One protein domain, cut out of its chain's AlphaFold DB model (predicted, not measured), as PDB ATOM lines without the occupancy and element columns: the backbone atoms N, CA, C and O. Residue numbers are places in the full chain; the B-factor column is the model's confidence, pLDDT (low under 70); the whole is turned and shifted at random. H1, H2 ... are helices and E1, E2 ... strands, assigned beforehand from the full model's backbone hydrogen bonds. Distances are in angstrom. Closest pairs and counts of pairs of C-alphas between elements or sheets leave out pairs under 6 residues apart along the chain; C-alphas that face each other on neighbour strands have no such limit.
ATOM      1  N   TYR A  59       9.230  41.146  52.770       96.56
ATOM      2  CA  TYR A  59       9.883  42.210  52.020       96.56
ATOM      3  C   TYR A  59       8.922  43.367  51.768       96.56
ATOM      4  O   TYR A  59       7.706  43.162  51.676       96.56
ATOM      5  N   GLU A  60       9.471  44.558  51.570       93.62
ATOM      6  CA  GLU A  60       8.742  45.654  50.935       93.62
ATOM      7  C   GLU A  60       8.825  45.577  49.409       93.62
ATOM      8  O   GLU A  60       9.667  44.895  48.815       93.62
ATOM      9  N   MET A  61       7.914  46.298  48.761       93.50
ATOM     10  CA  MET A  61       7.963  46.546  47.329       93.50
ATOM     11  C   MET A  61       8.119  48.041  47.087       93.50
ATOM     12  O   MET A  61       7.371  48.849  47.628       93.50
ATOM     13  N   HIS A  62       9.049  48.394  46.207       90.56
ATOM     14  CA  HIS A  62       9.333  49.773  45.831       90.56
ATOM     15  C   HIS A  62       8.969  50.006  44.369       90.56
ATOM     16  O   HIS A  62       9.120  49.123  43.522       90.56
ATOM     17  N   LEU A  63       8.533  51.214  44.030       91.50
ATOM     18  CA  LEU A  63       8.350  51.598  42.636       91.50
ATOM     19  C   LEU A  63       9.682  52.032  42.006       91.50
ATOM     20  O   LEU A  63      10.364  52.926  42.502       91.50
ATOM     21  N   ARG A  64      10.006  51.473  40.838       90.69
ATOM     22  CA  ARG A  64      11.001  52.039  39.916       90.69
ATOM     23  C   ARG A  64      10.283  52.818  38.827       90.69
ATOM     24  O   ARG A  64       9.882  52.247  37.814       90.69
ATOM     25  N   GLU A  65      10.112  54.119  39.055       86.00
ATOM     26  CA  GLU A  65       9.366  55.037  38.176       86.00
ATOM     27  C   GLU A  65       9.845  54.958  36.717       86.00
ATOM     28  O   GLU A  65       9.050  54.698  35.816       86.00
ATOM     29  N   ARG A  66      11.162  55.080  36.481       87.75
ATOM     30  CA  ARG A  66      11.756  55.109  35.128       87.75
ATOM     31  C   ARG A  66      11.510  53.834  34.320       87.75
ATOM     32  O   ARG A  66      11.399  53.903  33.100       87.75
ATOM     33  N   GLN A  67      11.438  52.682  34.984       90.62
ATOM     34  CA  GLN A  67      11.185  51.390  34.342       90.62
ATOM     35  C   GLN A  67       9.720  50.949  34.454       90.62
ATOM     36  O   GLN A  67       9.353  49.927  33.882       90.62
ATOM     37  N   SER A  68       8.880  51.710  35.163       92.38
ATOM     38  CA  SER A  68       7.485  51.379  35.461       92.38
ATOM     39  C   SER A  68       7.310  49.947  35.997       92.38
ATOM     40  O   SER A  68       6.429  49.200  35.555       92.38
ATOM     41  N   VAL A  69       8.139  49.557  36.970       94.88
ATOM     42  CA  VAL A  69       8.060  48.243  37.631       94.88
ATOM     43  C   VAL A  69       7.942  48.372  39.146       94.88
ATOM     44  O   VAL A  69       8.547  49.257  39.749       94.88
ATOM     45  N   GLY A  70       7.187  47.463  39.762       95.69
ATOM     46  CA  GLY A  70       7.354  47.135  41.174       95.69
ATOM     47  C   GLY A  70       8.618  46.299  41.346       95.69
ATOM     48  O   GLY A  70       8.849  45.354  40.588       95.69
ATOM     49  N   PHE A  71       9.455  46.674  42.301       96.00
ATOM     50  CA  PHE A  71      10.739  46.054  42.576       96.00
ATOM     51  C   PHE A  71      10.768  45.535  44.007       96.00
ATOM     52  O   PHE A  71      10.494  46.274  44.948       96.00
ATOM     53  N   ILE A  72      11.111  44.259  44.149       96.69
ATOM     54  CA  ILE A  72      11.282  43.586  45.434       96.69
ATOM     55  C   ILE A  72      12.771  43.343  45.591       96.69
ATOM     56  O   ILE A  72      13.338  42.546  44.834       96.69
ATOM     57  N   SER A  73      13.401  44.039  46.535       95.56
ATOM     58  CA  SER A  73      14.821  43.846  46.800       95.56
ATOM     59  C   SER A  73      15.041  42.627  47.688       95.56
ATOM     60  O   SER A  73      14.381  42.463  48.706       95.56
ATOM     61  N   LEU A  74      15.992  41.773  47.313       95.75
ATOM     62  CA  LEU A  74      16.434  40.615  48.102       95.75
ATOM     63  C   LEU A  74      17.798  40.858  48.746       95.75
ATOM     64  O   LEU A  74      18.450  39.942  49.242       95.75
ATOM     65  N   SER A  75      18.260  42.097  48.692       92.50
ATOM     66  CA  SER A  75      19.616  42.478  49.032       92.50
ATOM     67  C   SER A  75      19.960  42.399  50.518       92.50
ATOM     68  O   SER A  75      21.138  42.230  50.832       92.50
ATOM     69  N   ASP A  76      18.965  42.430  51.404       89.19
ATOM     70  CA  ASP A  76      19.157  42.150  52.833       89.19
ATOM     71  C   ASP A  76      19.583  40.692  53.071       89.19
ATOM     72  O   ASP A  76      20.360  40.402  53.979       89.19
ATOM     73  N   ASN A  77      19.133  39.765  52.216       88.75
ATOM     74  CA  ASN A  77      19.509  38.349  52.269       88.75
ATOM     75  C   ASN A  77      20.605  37.974  51.259       88.75
ATOM     76  O   ASN A  77      21.218  36.916  51.383       88.75
ATOM     77  N   TYR A  78      20.856  38.819  50.257       89.19
ATOM     78  CA  TYR A  78      21.864  38.619  49.218       89.19
ATOM     79  C   TYR A  78      22.612  39.926  48.939       89.19
ATOM     80  O   TYR A  78      22.359  40.642  47.962       89.19
ATOM     81  N   ARG A  79      23.528  40.259  49.850       84.00
ATOM     82  CA  ARG A  79      24.260  41.524  49.822       84.00
ATOM     83  C   ARG A  79      25.392  41.483  48.801       84.00
ATOM     84  O   ARG A  79      26.238  40.594  48.821       84.00
ATOM     85  N   LEU A  80      25.430  42.497  47.943       83.31
ATOM     86  CA  LEU A  80      26.572  42.745  47.070       83.31
ATOM     87  C   LEU A  80      27.644  43.512  47.841       83.31
ATOM     88  O   LEU A  80      27.347  44.455  48.579       83.31
ATOM     89  N   HIS A  81      28.895  43.105  47.668       80.50
ATOM     90  CA  HIS A  81      30.027  43.695  48.368       80.50
ATOM     91  C   HIS A  81      30.764  44.724  47.504       80.50
ATOM     92  O   HIS A  81      30.533  44.859  46.304       80.50
ATOM     93  N   ASN A  82      31.670  45.474  48.134       72.25
ATOM     94  CA  ASN A  82      32.474  46.492  47.451       72.25
ATOM     95  C   ASN A  82      33.528  45.862  46.525       72.25
ATOM     96  O   ASN A  82      34.007  46.516  45.600       72.25
ATOM     97  N   HIS A  83      33.911  44.606  46.771       77.44
ATOM     98  CA  HIS A  83      34.798  43.878  45.875       77.44
ATOM     99  C   HIS A  83      33.998  43.336  44.682       77.44
ATOM    100  O   HIS A  83      32.893  42.830  44.879       77.44
ATOM    101  N   PRO A  84      34.531  43.420  43.450       76.94
ATOM    102  CA  PRO A  84      33.830  42.917  42.286       76.94
ATOM    103  C   PRO A  84      33.518  41.425  42.361       76.94
ATOM    104  O   PRO A  84      34.418  40.592  42.427       76.94
ATOM    105  N   ASP A  85      32.238  41.107  42.252       82.75
ATOM    106  CA  ASP A  85      31.720  39.767  42.083       82.75
ATOM    107  C   ASP A  85      31.041  39.638  40.709       82.75
ATOM    108  O   ASP A  85      29.860  39.946  40.503       82.75
ATOM    109  N   TRP A  86      31.818  39.182  39.726       82.69
ATOM    110  CA  TRP A  86      31.358  39.007  38.346       82.69
ATOM    111  C   TRP A  86      30.426  37.815  38.140       82.69
ATOM    112  O   TRP A  86      29.901  37.652  37.040       82.69
ATOM    113  N   PHE A  87      30.182  37.014  39.179       85.19
ATOM    114  CA  PHE A  87      29.176  35.957  39.168       85.19
ATOM    115  C   PHE A  87      27.832  36.436  39.736       85.19
ATOM    116  O   PHE A  87      26.826  35.750  39.568       85.19
ATOM    117  N   ALA A  88      27.783  37.590  40.418       84.44
ATOM    118  CA  ALA A  88      26.554  38.159  40.981       84.44
ATOM    119  C   ALA A  88      25.852  39.115  40.004       84.44
ATOM    120  O   ALA A  88      24.623  39.176  39.965       84.44
ATOM    121  N   MET A  89      26.620  39.820  39.168       87.06
ATOM    122  CA  MET A  89      26.088  40.684  38.113       87.06
ATOM    123  C   MET A  89      27.077  40.895  36.958       87.06
ATOM    124  O   MET A  89      28.282  40.685  37.134       87.06
ATOM    125  N   PRO A  90      26.597  41.346  35.781       88.19
ATOM    126  CA  PRO A  90      27.457  41.705  34.660       88.19
ATOM    127  C   PRO A  90      28.497  42.768  35.020       88.19
ATOM    128  O   PRO A  90      28.241  43.667  35.817       88.19
ATOM    129  N   ASN A  91      29.654  42.718  34.360       85.44
ATOM    130  CA  ASN A  91      30.637  43.790  34.456       85.44
ATOM    131  C   ASN A  91      30.086  45.067  33.794       85.44
ATOM    132  O   ASN A  91      29.752  45.086  32.607       85.44
ATOM    133  N   ILE A  92      30.008  46.141  34.578       81.38
ATOM    134  CA  ILE A  92      29.461  47.439  34.171       81.38
ATOM    135  C   ILE A  92      30.524  48.523  33.971       81.38
ATOM    136  O   ILE A  92      30.166  49.649  33.642       81.38
ATOM    137  N   ARG A  93      31.822  48.217  34.143       73.56
ATOM    138  CA  ARG A  93      32.912  49.219  34.151       73.56
ATOM    139  C   ARG A  93      32.946  50.122  32.916       73.56
ATOM    140  O   ARG A  93      33.402  51.255  33.012       73.56
ATOM    141  N   HIS A  94      32.460  49.630  31.777       75.31
ATOM    142  CA  HIS A  94      32.440  50.357  30.503       75.31
ATOM    143  C   HIS A  94      31.026  50.725  30.024       75.31
ATOM    144  O   HIS A  94      30.867  51.216  28.907       75.31
ATOM    145  N   LYS A  95      29.985  50.489  30.832       75.31
ATOM    146  CA  LYS A  95      28.611  50.876  30.486       75.31
ATOM    147  C   LYS A  95      28.378  52.348  30.816       75.31
ATOM    148  O   LYS A  95      28.846  52.854  31.834       75.31
ATOM    149  N   LYS A  96      27.604  53.038  29.973       77.44
ATOM    150  CA  LYS A  96      27.099  54.376  30.305       77.44
ATOM    151  C   LYS A  96      26.160  54.259  31.509       77.44
ATOM    152  O   LYS A  96      25.441  53.271  31.616       77.44
ATOM    153  N   LYS A  97      26.106  55.282  32.375       74.81
ATOM    154  CA  LYS A  97      25.260  55.287  33.591       74.81
ATOM    155  C   LYS A  97      23.815  54.854  33.302       74.81
ATOM    156  O   LYS A  97      23.288  54.007  34.008       74.81
ATOM    157  N   LYS A  98      23.215  55.366  32.220       78.25
ATOM    158  CA  LYS A  98      21.851  55.012  31.786       78.25
ATOM    159  C   LYS A  98      21.680  53.512  31.501       78.25
ATOM    160  O   LYS A  98      20.666  52.937  31.874       78.25
ATOM    161  N   ASP A  99      22.678  52.881  30.889       80.94
ATOM    162  CA  ASP A  99      22.663  51.450  30.550       80.94
ATOM    163  C   ASP A  99      23.050  50.563  31.742       80.94
ATOM    164  O   ASP A  99      22.900  49.342  31.692       80.94
ATOM    165  N   ALA A 100      23.612  51.173  32.787       84.38
ATOM    166  CA  ALA A 100      24.007  50.522  34.022       84.38
ATOM    167  C   ALA A 100      22.939  50.663  35.116       84.38
ATOM    168  O   ALA A 100      22.986  49.909  36.071       84.38
ATOM    169  N   GLU A 101      21.978  51.582  34.998       87.38
ATOM    170  CA  GLU A 101      20.970  51.855  36.032       87.38
ATOM    171  C   GLU A 101      20.052  50.657  36.310       87.38
ATOM    172  O   GLU A 101      19.679  50.405  37.452       87.38
ATOM    173  N   TYR A 102      19.700  49.905  35.270       91.56
ATOM    174  CA  TYR A 102      18.779  48.781  35.362       91.56
ATOM    175  C   TYR A 102      19.260  47.640  34.473       91.56
ATOM    176  O   TYR A 102      19.302  47.757  33.247       91.56
ATOM    177  N   LEU A 103      19.622  46.523  35.094       93.44
ATOM    178  CA  LEU A 103      20.207  45.371  34.424       93.44
ATOM    179  C   LEU A 103      19.280  44.173  34.566       93.44
ATOM    180  O   LEU A 103      19.020  43.712  35.675       93.44
ATOM    181  N   ILE A 104      18.835  43.624  33.437       95.44
ATOM    182  CA  ILE A 104      18.178  42.316  33.426       95.44
ATOM    183  C   ILE A 104      19.255  41.244  33.576       95.44
ATOM    184  O   ILE A 104      20.212  41.190  32.801       95.44
ATOM    185  N   LEU A 105      19.094  40.391  34.581       95.56
ATOM    186  CA  LEU A 105      20.058  39.360  34.920       95.56
ATOM    187  C   LEU A 105      19.755  38.077  34.146       95.56
ATOM    188  O   LEU A 105      18.684  37.483  34.278       95.56
ATOM    189  N   GLY A 106      20.723  37.654  33.330       95.25
ATOM    190  CA  GLY A 106      20.673  36.384  32.608       95.25
ATOM    191  C   GLY A 106      20.721  35.162  33.532       95.25
ATOM    192  O   GLY A 106      20.949  35.273  34.739       95.25
ATOM    193  N   LEU A 107      20.549  33.979  32.935       95.44
ATOM    194  CA  LEU A 107      20.364  32.708  33.645       95.44
ATOM    195  C   LEU A 107      21.440  32.424  34.706       95.44
ATOM    196  O   LEU A 107      21.105  32.027  35.816       95.44
ATOM    197  N   GLN A 108      22.716  32.686  34.406       95.50
ATOM    198  CA  GLN A 108      23.818  32.444  35.348       95.50
ATOM    199  C   GLN A 108      23.680  33.240  36.658       95.50
ATOM    200  O   GLN A 108      23.808  32.683  37.747       95.50
ATOM    201  N   TYR A 109      23.346  34.529  36.555       96.12
ATOM    202  CA  TYR A 109      23.185  35.436  37.692       96.12
ATOM    203  C   TYR A 109      21.925  35.100  38.481       96.12
ATOM    204  O   TYR A 109      21.936  35.068  39.709       96.12
ATOM    205  N   ARG A 110      20.841  34.789  37.760       96.88
ATOM    206  CA  ARG A 110      19.578  34.353  38.347       96.88
ATOM    207  C   ARG A 110      19.749  33.071  39.161       96.88
ATOM    208  O   ARG A 110      19.332  33.041  40.310       96.88
ATOM    209  N   ASN A 111      20.395  32.050  38.601       96.12
ATOM    210  CA  ASN A 111      20.634  30.785  39.298       96.12
ATOM    211  C   ASN A 111      21.404  31.005  40.600       96.12
ATOM    212  O   ASN A 111      21.095  30.381  41.613       96.12
ATOM    213  N   ARG A 112      22.375  31.925  40.589       95.06
ATOM    214  CA  ARG A 112      23.134  32.274  41.787       95.06
ATOM    215  C   ARG A 112      22.306  33.044  42.815       95.06
ATOM    216  O   ARG A 112      22.387  32.719  43.997       95.06
ATOM    217  N   LEU A 113      21.506  34.023  42.390       96.06
ATOM    218  CA  LEU A 113      20.574  34.735  43.271       96.06
ATOM    219  C   LEU A 113      19.640  33.741  43.973       96.06
ATOM    220  O   LEU A 113      19.537  33.746  45.198       96.06
ATOM    221  N   LEU A 114      19.004  32.858  43.202       96.62
ATOM    222  CA  LEU A 114      18.062  31.859  43.703       96.62
ATOM    223  C   LEU A 114      18.720  30.870  44.675       96.62
ATOM    224  O   LEU A 114      18.188  30.628  45.756       96.62
ATOM    225  N   SER A 115      19.909  30.354  44.347       94.81
ATOM    226  CA  SER A 115      20.606  29.400  45.218       94.81
ATOM    227  C   SER A 115      21.035  30.013  46.552       94.81
ATOM    228  O   SER A 115      20.896  29.367  47.589       94.81
ATOM    229  N   ASN A 116      21.502  31.266  46.554       93.75
ATOM    230  CA  ASN A 116      21.956  31.939  47.775       93.75
ATOM    231  C   ASN A 116      20.795  32.431  48.646       93.75
ATOM    232  O   ASN A 116      20.921  32.470  49.866       93.75
ATOM    233  N   THR A 117      19.654  32.756  48.038       93.88
ATOM    234  CA  THR A 117      18.434  33.149  48.764       93.88
ATOM    235  C   THR A 117      17.552  31.960  49.148       93.88
ATOM    236  O   THR A 117      16.561  32.141  49.846       93.88
ATOM    237  N   LYS A 118      17.914  30.738  48.723       94.50
ATOM    238  CA  LYS A 118      17.125  29.504  48.899       94.50
ATOM    239  C   LYS A 118      15.715  29.592  48.291       94.50
ATOM    240  O   LYS A 118      14.808  28.896  48.741       94.50
ATOM    241  N   ILE A 119      15.546  30.414  47.258       96.19
ATOM    242  CA  ILE A 119      14.295  30.562  46.507       96.19
ATOM    243  C   ILE A 119      14.326  29.608  45.310       96.19
ATOM    244  O   ILE A 119      15.310  29.541  44.575       96.19
ATOM    245  N   SER A 120      13.235  28.884  45.081       97.25
ATOM    246  CA  SER A 120      13.055  28.015  43.917       97.25
ATOM    247  C   SER A 120      12.314  28.724  42.785       97.25
ATOM    248  O   SER A 120      11.412  29.529  42.998       97.25
ATOM    249  N   GLU A 121      12.594  28.323  41.545       98.12
ATOM    250  CA  GLU A 121      11.822  28.728  40.362       98.12
ATOM    251  C   GLU A 121      10.331  28.360  40.443       98.12
ATOM    252  O   GLU A 121       9.479  28.988  39.804       98.12
ATOM    253  N   THR A 122      10.009  27.326  41.225       98.12
ATOM    254  CA  THR A 122       8.638  26.860  41.472       98.12
ATOM    255  C   THR A 122       7.921  27.637  42.569       98.12
ATOM    256  O   THR A 122       6.710  27.462  42.729       98.12
ATOM    257  N   ASP A 123       8.642  28.455  43.337       98.31
ATOM    258  CA  ASP A 123       8.039  29.267  44.385       98.31
ATOM    259  C   ASP A 123       7.179  30.375  43.785       98.31
ATOM    260  O   ASP A 123       7.166  30.645  42.574       98.31
ATOM    261  N   ARG A 124       6.410  31.017  44.658       98.56
ATOM    262  CA  ARG A 124       5.540  32.123  44.301       98.56
ATOM    263  C   ARG A 124       5.909  33.352  45.105       98.56
ATOM    264  O   ARG A 124       6.140  33.273  46.306       98.56
ATOM    265  N   VAL A 125       5.879  34.491  44.432       98.50
ATOM    266  CA  VAL A 125       5.875  35.804  45.067       98.50
ATOM    267  C   VAL A 125       4.425  36.155  45.372       98.50
ATOM    268  O   VAL A 125       3.611  36.237  44.452       98.50
ATOM    269  N   PHE A 126       4.093  36.328  46.646       98.38
ATOM    270  CA  PHE A 126       2.795  36.791  47.132       98.38
ATOM    271  C   PHE A 126       2.924  38.245  47.573       98.38
ATOM    272  O   PHE A 126       3.768  38.544  48.411       98.38
ATOM    273  N   ILE A 127       2.088  39.128  47.030       98.12
ATOM    274  CA  ILE A 127       2.149  40.573  47.285       98.12
ATOM    275  C   ILE A 127       0.807  41.006  47.844       98.12
ATOM    276  O   ILE A 127      -0.207  40.926  47.143       98.12
ATOM    277  N   TYR A 128       0.808  41.433  49.098       97.62
ATOM    278  CA  TYR A 128      -0.386  41.797  49.837       97.62
ATOM    279  C   TYR A 128      -0.402  43.290  50.148       97.62
ATOM    280  O   TYR A 128       0.378  43.763  50.968       97.62
ATOM    281  N   ASP A 129      -1.323  44.023  49.529       96.19
ATOM    282  CA  ASP A 129      -1.715  45.359  49.966       96.19
ATOM    283  C   ASP A 129      -2.707  45.227  51.121       96.19
ATOM    284  O   ASP A 129      -3.901  44.970  50.921       96.19
ATOM    285  N   TYR A 130      -2.211  45.389  52.344       94.81
ATOM    286  CA  TYR A 130      -3.043  45.271  53.539       94.81
ATOM    287  C   TYR A 130      -3.978  46.472  53.724       94.81
ATOM    288  O   TYR A 130      -4.958  46.372  54.461       94.81
ATOM    289  N   SER A 131      -3.713  47.595  53.049       92.38
ATOM    290  CA  SER A 131      -4.540  48.801  53.126       92.38
ATOM    291  C   SER A 131      -5.799  48.708  52.259       92.38
ATOM    292  O   SER A 131      -6.840  49.277  52.603       92.38
ATOM    293  N   LYS A 132      -5.712  47.973  51.143       93.31
ATOM    294  CA  LYS A 132      -6.817  47.690  50.214       93.31
ATOM    295  C   LYS A 132      -7.389  46.289  50.341       93.31
ATOM    296  O   LYS A 132      -8.366  45.984  49.662       93.31
ATOM    297  N   ASP A 133      -6.789  45.459  51.188       94.38
ATOM    298  CA  ASP A 133      -7.088  44.037  51.263       94.38
ATOM    299  C   ASP A 133      -7.000  43.379  49.872       94.38
ATOM    300  O   ASP A 133      -7.931  42.730  49.387       94.38
ATOM    301  N   HIS A 134      -5.890  43.607  49.168       95.62
ATOM    302  CA  HIS A 134      -5.674  43.116  47.809       95.62
ATOM    303  C   HIS A 134      -4.428  42.232  47.752       95.62
ATOM    304  O   HIS A 134      -3.376  42.599  48.258       95.62
ATOM    305  N   LEU A 135      -4.548  41.041  47.163       96.88
ATOM    306  CA  LEU A 135      -3.483  40.040  47.117       96.88
ATOM    307  C   LEU A 135      -3.342  39.511  45.695       96.88
ATOM    308  O   LEU A 135      -4.304  38.981  45.137       96.88
ATOM    309  N   VAL A 136      -2.126  39.576  45.163       97.31
ATOM    310  CA  VAL A 136      -1.755  38.951  43.888       97.31
ATOM    311  C   VAL A 136      -0.607  37.969  44.096       97.31
ATOM    312  O   VAL A 136       0.071  37.986  45.126       97.31
ATOM    313  N   SER A 137      -0.396  37.073  43.128       98.06
ATOM    314  CA  SER A 137       0.764  36.184  43.165       98.06
ATOM    315  C   SER A 137       1.295  35.812  41.790       98.06
ATOM    316  O   SER A 137       0.523  35.614  40.852       98.06
ATOM    317  N   PHE A 138       2.610  35.628  41.711       98.44
ATOM    318  CA  PHE A 138       3.331  35.284  40.487       98.44
ATOM    319  C   PHE A 138       4.284  34.120  40.745       98.44
ATOM    320  O   PHE A 138       4.843  34.015  41.832       98.44
ATOM    321  N   LEU A 139       4.479  33.244  39.760       98.44
ATOM    322  CA  LEU A 139       5.544  32.239  39.829       98.44
ATOM    323  C   LEU A 139       6.898  32.931  39.695       98.44
ATOM    324  O   LEU A 139       7.057  33.760  38.798       98.44
ATOM    325  N   VAL A 140       7.870  32.543  40.523       98.62
ATOM    326  CA  VAL A 140       9.229  33.101  40.488       98.62
ATOM    327  C   VAL A 140       9.818  32.991  39.082       98.62
ATOM    328  O   VAL A 140      10.284  34.004  38.558       98.62
ATOM    329  N   LYS A 141       9.687  31.835  38.410       98.06
ATOM    330  CA  LYS A 141      10.158  31.625  37.022       98.06
ATOM    331  C   LYS A 141       9.628  32.595  35.970       98.06
ATOM    332  O   LYS A 141      10.242  32.743  34.921       98.06
ATOM    333  N   ASN A 142       8.502  33.256  36.235       97.94
ATOM    334  CA  ASN A 142       7.901  34.207  35.303       97.94
ATOM    335  C   ASN A 142       8.365  35.652  35.556       97.94
ATOM    336  O   ASN A 142       8.025  36.544  34.780       97.94
ATOM    337  N   LEU A 143       9.107  35.905  36.637       98.06
ATOM    338  CA  LEU A 143       9.596  37.232  36.995       98.06
ATOM    339  C   LEU A 143      11.014  37.458  36.481       98.06
ATOM    340  O   LEU A 143      11.856  36.558  36.516       98.06
ATOM    341  N   LYS A 144      11.314  38.691  36.072       97.69
ATOM    342  CA  LYS A 144      12.678  39.083  35.704       97.69
ATOM    343  C   LYS A 144      13.503  39.262  36.976       97.69
ATOM    344  O   LYS A 144      13.107  40.021  37.857       97.69
ATOM    345  N   ALA A 145      14.650  38.589  37.049       97.81
ATOM    346  CA  ALA A 145      15.681  38.925  38.025       97.81
ATOM    347  C   ALA A 145      16.438  40.150  37.508       97.81
ATOM    348  O   ALA A 145      16.819  40.185  36.333       97.81
ATOM    349  N   VAL A 146      16.622  41.156  38.354       96.75
ATOM    350  CA  VAL A 146      17.252  42.417  37.961       96.75
ATOM    351  C   VAL A 146      18.196  42.937  39.031       96.75
ATOM    352  O   VAL A 146      17.990  42.692  40.219       96.75
ATOM    353  N   ALA A 147      19.204  43.686  38.596       94.44
ATOM    354  CA  ALA A 147      19.988  44.561  39.453       94.44
ATOM    355  C   ALA A 147      19.656  46.014  39.102       94.44
ATOM    356  O   ALA A 147      19.798  46.428  37.949       94.44
ATOM    357  N   CYS A 148      19.200  46.773  40.091       91.31
ATOM    358  CA  CYS A 148      18.856  48.184  39.976       91.31
ATOM    359  C   CYS A 148      19.883  49.003  40.745       91.31
ATOM    360  O   CYS A 148      20.168  48.688  41.897       91.31
ATOM    361  N   LEU A 149      20.421  50.051  40.135       87.88
ATOM    362  CA  LEU A 149      21.203  51.042  40.857       87.88
ATOM    363  C   LEU A 149      20.294  51.715  41.891       87.88
ATOM    364  O   LEU A 149      19.160  52.078  41.577       87.88
ATOM    365  N   ASP A 150      20.774  51.849  43.119       81.06
ATOM    366  CA  ASP A 150      20.023  52.495  44.185       81.06
ATOM    367  C   ASP A 150      19.740  53.970  43.830       81.06
ATOM    368  O   ASP A 150      20.584  54.668  43.252       81.06
ATOM    369  N   SER A 151      18.529  54.444  44.144       69.88
ATOM    370  CA  SER A 151      18.046  55.783  43.782       69.88
ATOM    371  C   SER A 151      18.920  56.913  44.324       69.88
ATOM    372  O   SER A 151      19.069  57.933  43.647       69.88
ATOM    373  N   TYR A 152      19.574  56.710  45.471       66.00
ATOM    374  CA  TYR A 152      20.547  57.649  46.025       66.00
ATOM    375  C   TYR A 152      21.697  57.916  45.041       66.00
ATOM    376  O   TYR A 152      22.164  59.043  44.890       66.00
ATOM    377  N   GLN A 167      29.556  47.733  42.882       85.12
ATOM    378  CA  GLN A 167      28.466  46.741  42.863       85.12
ATOM    379  C   GLN A 167      27.563  46.825  44.102       85.12
ATOM    380  O   GLN A 167      26.364  46.577  44.011       85.12
ATOM    381  N   ASN A 168      28.111  47.232  45.249       85.06
ATOM    382  CA  ASN A 168      27.349  47.491  46.472       85.06
ATOM    383  C   ASN A 168      26.317  48.631  46.328       85.06
ATOM    384  O   ASN A 168      25.475  48.803  47.203       85.06
ATOM    385  N   SER A 169      26.378  49.417  45.249       86.62
ATOM    386  CA  SER A 169      25.417  50.482  44.953       86.62
ATOM    387  C   SER A 169      24.159  49.928  44.277       86.62
ATOM    388  O   SER A 169      23.221  50.671  44.017       86.62
ATOM    389  N   TYR A 170      24.128  48.627  43.972       89.81
ATOM    390  CA  TYR A 170      22.996  47.962  43.344       89.81
ATOM    391  C   TYR A 170      22.171  47.156  44.333       89.81
ATOM    392  O   TYR A 170      22.696  46.375  45.130       89.81
ATOM    393  N   GLN A 171      20.864  47.268  44.178       92.81
ATOM    394  CA  GLN A 171      19.856  46.432  44.803       92.81
ATOM    395  C   GLN A 171      19.482  45.323  43.815       92.81
ATOM    396  O   GLN A 171      19.294  45.580  42.623       92.81
ATOM    397  N   ILE A 172      19.396  44.079  44.277       94.69
ATOM    398  CA  ILE A 172      19.147  42.912  43.418       94.69
ATOM    399  C   ILE A 172      17.910  42.158  43.880       94.69
ATOM    400  O   ILE A 172      17.712  41.939  45.072       94.69
ATOM    401  N   GLY A 173      17.074  41.749  42.933       97.06
ATOM    402  CA  GLY A 173      15.836  41.053  43.248       97.06
ATOM    403  C   GLY A 173      14.938  40.875  42.035       97.06
ATOM    404  O   GLY A 173      15.427  40.654  40.923       97.06
ATOM    405  N   PHE A 174      13.625  40.957  42.240       98.12
ATOM    406  CA  PHE A 174      12.636  40.716  41.190       98.12
ATOM    407  C   PHE A 174      11.931  41.997  40.755       98.12
ATOM    408  O   PHE A 174      11.558  42.827  41.580       98.12
ATOM    409  N   ALA A 175      11.704  42.116  39.447       97.81
ATOM    410  CA  ALA A 175      10.896  43.175  38.855       97.81
ATOM    411  C   ALA A 175       9.566  42.633  38.322       97.81
ATOM    412  O   ALA A 175       9.514  41.579  37.677       97.81
ATOM    413  N   ILE A 176       8.504  43.399  38.556       97.31
ATOM    414  CA  ILE A 176       7.128  43.093  38.166       97.31
ATOM    415  C   ILE A 176       6.568  44.292  37.414       97.31
ATOM    416  O   ILE A 176       6.622  45.418  37.900       97.31
ATOM    417  N   ASP A 177       6.020  44.057  36.223       95.31
ATOM    418  CA  ASP A 177       5.379  45.110  35.434       95.31
ATOM    419  C   ASP A 177       4.249  45.771  36.242       95.31
ATOM    420  O   ASP A 177       3.346  45.091  36.738       95.31
ATOM    421  N   LYS A 178       4.287  47.103  36.366       93.31
ATOM    422  CA  LYS A 178       3.292  47.886  37.115       93.31
ATOM    423  C   LYS A 178       1.862  47.653  36.618       93.31
ATOM    424  O   LYS A 178       0.926  47.718  37.410       93.31
ATOM    425  N   ASN A 179       1.669  47.313  35.344       92.75
ATOM    426  CA  ASN A 179       0.354  46.989  34.787       92.75
ATOM    427  C   ASN A 179      -0.254  45.705  35.369       92.75
ATOM    428  O   ASN A 179      -1.476  45.550  35.335       92.75
ATOM    429  N   LEU A 180       0.573  44.798  35.899       94.25
ATOM    430  CA  LEU A 180       0.135  43.585  36.595       94.25
ATOM    431  C   LEU A 180      -0.217  43.850  38.067       94.25
ATOM    432  O   LEU A 180      -0.775  42.979  38.730       94.25
ATOM    433  N   LEU A 181       0.083  45.051  38.567       93.62
ATOM    434  CA  LEU A 181      -0.162  45.505  39.938       93.62
ATOM    435  C   LEU A 181      -1.334  46.504  39.999       93.62
ATOM    436  O   LEU A 181      -1.391  47.383  40.859       93.62
ATOM    437  N   LYS A 182      -2.292  46.396  39.070       89.56
ATOM    438  CA  LYS A 182      -3.531  47.186  39.102       89.56
ATOM    439  C   LYS A 182      -4.365  46.809  40.331       89.56
ATOM    440  O   LYS A 182      -4.510  45.634  40.640       89.56
ATOM    441  N   GLY A 183      -4.952  47.806  40.992       88.25
ATOM    442  CA  GLY A 183      -5.802  47.614  42.178       88.25
ATOM    443  C   GLY A 183      -5.101  47.862  43.517       88.25
ATOM    444  O   GLY A 183      -5.774  47.931  44.544       88.25
ATOM    445  N   PHE A 184      -3.784  48.062  43.503       91.44
ATOM    446  CA  PHE A 184      -3.017  48.512  44.662       91.44
ATOM    447  C   PHE A 184      -3.330  49.975  45.005       91.44
ATOM    448  O   PHE A 184      -3.623  50.792  44.129       91.44
ATOM    449  N   GLY A 185      -3.323  50.293  46.297       81.19
ATOM    450  CA  GLY A 185      -3.833  51.545  46.841       81.19
ATOM    451  C   GLY A 185      -2.873  52.719  46.750       81.19
ATOM    452  O   GLY A 185      -3.333  53.843  46.548       81.19
ATOM    453  N   SER A 186      -1.572  52.468  46.896       84.06
ATOM    454  CA  SER A 186      -0.538  53.500  46.808       84.06
ATOM    455  C   SER A 186       0.207  53.431  45.480       84.06
ATOM    456  O   SER A 186       0.490  52.347  44.971       84.06
ATOM    457  N   LYS A 187       0.543  54.595  44.913       84.56
ATOM    458  CA  LYS A 187       1.247  54.682  43.620       84.56
ATOM    459  C   LYS A 187       2.661  54.108  43.689       84.56
ATOM    460  O   LYS A 187       3.108  53.536  42.702       84.56
ATOM    461  N   ASP A 188       3.313  54.280  44.831       85.50
ATOM    462  CA  ASP A 188       4.662  53.819  45.179       85.50
ATOM    463  C   ASP A 188       4.680  52.436  45.845       85.50
ATOM    464  O   ASP A 188       5.749  51.948  46.199       85.50
ATOM    465  N   PHE A 189       3.510  51.803  45.981       91.25
ATOM    466  CA  PHE A 189       3.309  50.535  46.679       91.25
ATOM    467  C   PHE A 189       3.545  50.573  48.196       91.25
ATOM    468  O   PHE A 189       3.650  49.516  48.820       91.25
ATOM    469  N   SER A 190       3.521  51.751  48.829       88.94
ATOM    470  CA  SER A 190       3.414  51.820  50.289       88.94
ATOM    471  C   SER A 190       2.163  51.098  50.789       88.94
ATOM    472  O   SER A 190       1.091  51.158  50.175       88.94
ATOM    473  N   GLY A 191       2.290  50.418  51.926       90.06
ATOM    474  CA  GLY A 191       1.221  49.576  52.454       90.06
ATOM    475  C   GLY A 191       1.160  48.174  51.848       90.06
ATOM    476  O   GLY A 191       0.120  47.516  51.941       90.06
ATOM    477  N   THR A 192       2.246  47.720  51.214       94.75
ATOM    478  CA  THR A 192       2.361  46.371  50.657       94.75
ATOM    479  C   THR A 192       3.412  45.549  51.385       94.75
ATOM    480  O   THR A 192       4.447  46.064  51.787       94.75
ATOM    481  N   LEU A 193       3.135  44.259  51.544       96.88
ATOM    482  CA  LEU A 193       4.057  43.279  52.105       96.88
ATOM    483  C   LEU A 193       4.215  42.125  51.126       96.88
ATOM    484  O   LEU A 193       3.238  41.658  50.530       96.88
ATOM    485  N   VAL A 194       5.441  41.642  50.987       97.94
ATOM    486  CA  VAL A 194       5.792  40.596  50.035       97.94
ATOM    487  C   VAL A 194       6.367  39.394  50.758       97.94
ATOM    488  O   VAL A 194       7.198  39.521  51.645       97.94
ATOM    489  N   PHE A 195       5.937  38.206  50.351       97.81
ATOM    490  CA  PHE A 195       6.534  36.946  50.775       97.81
ATOM    491  C   PHE A 195       6.862  36.095  49.556       97.81
ATOM    492  O   PHE A 195       6.068  36.033  48.612       97.81
ATOM    493  N   ILE A 196       7.999  35.404  49.591       97.75
ATOM    494  CA  ILE A 196       8.422  34.495  48.529       97.75
ATOM    495  C   ILE A 196       8.539  33.092  49.108       97.75
ATOM    496  O   ILE A 196       9.330  32.856  50.012       97.75
ATOM    497  N   GLY A 197       7.743  32.163  48.585       96.75
ATOM    498  CA  GLY A 197       7.776  30.775  49.029       96.75
ATOM    499  C   GLY A 197       6.688  29.926  48.389       96.75
ATOM    500  O   GLY A 197       6.006  30.334  47.444       96.75
ATOM    501  N   LYS A 198       6.495  28.716  48.914       95.62
ATOM    502  CA  LYS A 198       5.586  27.729  48.302       95.62
ATOM    503  C   LYS A 198       4.112  28.048  48.525       95.62
ATOM    504  O   LYS A 198       3.267  27.726  47.689       95.62
ATOM    505  N   LYS A 199       3.777  28.636  49.676       95.62
ATOM    506  CA  LYS A 199       2.394  28.861  50.117       95.62
ATOM    507  C   LYS A 199       2.189  30.300  50.572       95.62
ATOM    508  O   LYS A 199       3.045  30.882  51.220       95.62
ATOM    509  N   ASN A 200       1.007  30.839  50.280       96.62
ATOM    510  CA  ASN A 200       0.599  32.174  50.710       96.62
ATOM    511  C   ASN A 200       0.524  32.255  52.250       96.62
ATOM    512  O   ASN A 200      -0.345  31.567  52.810       96.62
ATOM    513  N   PRO A 201       1.307  33.121  52.921       96.44
ATOM    514  CA  PRO A 201       1.265  33.264  54.371       96.44
ATOM    515  C   PRO A 201       0.153  34.207  54.843       96.44
ATOM    516  O   PRO A 201      -0.218  34.151  56.010       96.44
ATOM    517  N   PHE A 202      -0.402  35.054  53.975       97.56
ATOM    518  CA  PHE A 202      -1.320  36.123  54.358       97.56
ATOM    519  C   PHE A 202      -2.770  35.639  54.514       97.56
ATOM    520  O   PHE A 202      -3.284  34.852  53.708       97.56
ATOM    521  N   ASN A 203      -3.454  36.165  55.529       95.75
ATOM    522  CA  ASN A 203      -4.899  36.087  55.711       95.75
ATOM    523  C   ASN A 203      -5.557  37.381  55.230       95.75
ATOM    524  O   ASN A 203      -5.572  38.400  55.926       95.75
TER     525      ASN A 203
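This is residues 59 to 152 and 167 to 203 of the 355 residues of an uncharacterized protein of Leptospira interrogans serogroup Icterohaemorrhagiae serovar Lai (strain 56601) (UniProt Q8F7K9). Picture a strongly twisted and curled sheet of five strands, E1 E2 E7 E6 E3, with the helix H2 across one face, and a smaller three-stranded sheet, E5 E4 E8, at one end of the body. At the other end lie the tiny helix H1 and much of a long winding stretch, residues 74 to 96. The printed part has 131 residues, with three named helices and eight named strands in the order E1 E2 H1 E3 H2 E4 E5 E6 E7 H3 E8; both sheets are antiparallel. The class is mixed, helices and strands, with under half of the residues in named elements. The whole is compact, with a radius of gyration of the C-alphas of 14.6 A, yet elongated, spanning 44 by 29 by 21 A.

Start at E7, residues 170 to 177, an inner strand that bends by 71 degrees at residue 173. On one side look for E2, residues 69 to 73, where N 70 and O 176 are 2.8 A apart, within hydrogen-bond range. E1, residues 62 to 64, forms a hairpin with E2, N 62 to O 71 being 2.9 A. On the other side of E7 is E6, residues 144 to 149, with N 148 and O 171 at 2.8 A. E3, residues 102 to 104, is an edge strand and the antiparallel neighbour of E6, N 103 to O 147 being 2.9 A. H2, residues 107 to 117, makes two layers with this sheet, a helix on one face: its height over the sheet is 10.0 A, it lies over E7 and only just over E6, with 3 of its C-alphas falling there, and it runs across the strands, at 75 degrees to E7 on the local plane. The closest C-alphas of H2 and E6, Arg 110 and Ala 145, are 6.0 A apart. In the second sheet, E4, residues 124 to 129, forms a hairpin with E5, residues 134 to 139, N 125 to O 138 being 2.8 A; E8, residues 192 to 197, is its other neighbour, N 126 to O 195 being 2.8 A. The closest C-alphas of E2 and E8, Ile 72 and Val 194, are 7.8 A apart. H3, residues 178 to 181, only grazes both sheets, and H1, residues 97 to 100, only grazes the larger. In H2 every O i to N i+4 pair is within hydrogen-bond range; H1 and H3 are too short for one.

Find C-alpha 62 at (9.333, 49.773, 45.831), where E1 begins. E7 runs 19.5 A from C-alpha 170 at (22.996, 47.962, 43.344). H2 is 15.2 A long, E5 17.5 A, and E8 16.6 A, ending at C-alpha 197, (7.776, 30.775, 49.029).

The C-alphas farthest apart, those of His 94 and Asn 203, are 47.3 A apart. Residues 153 to 166 are not printed, and C-alphas 152 and 167 stand 13.8 A apart across the cut. E2 to H1 is a long link of 23 residues. Mean pLDDT of the printed part is 91.3; residues 151 to 152 are under 70.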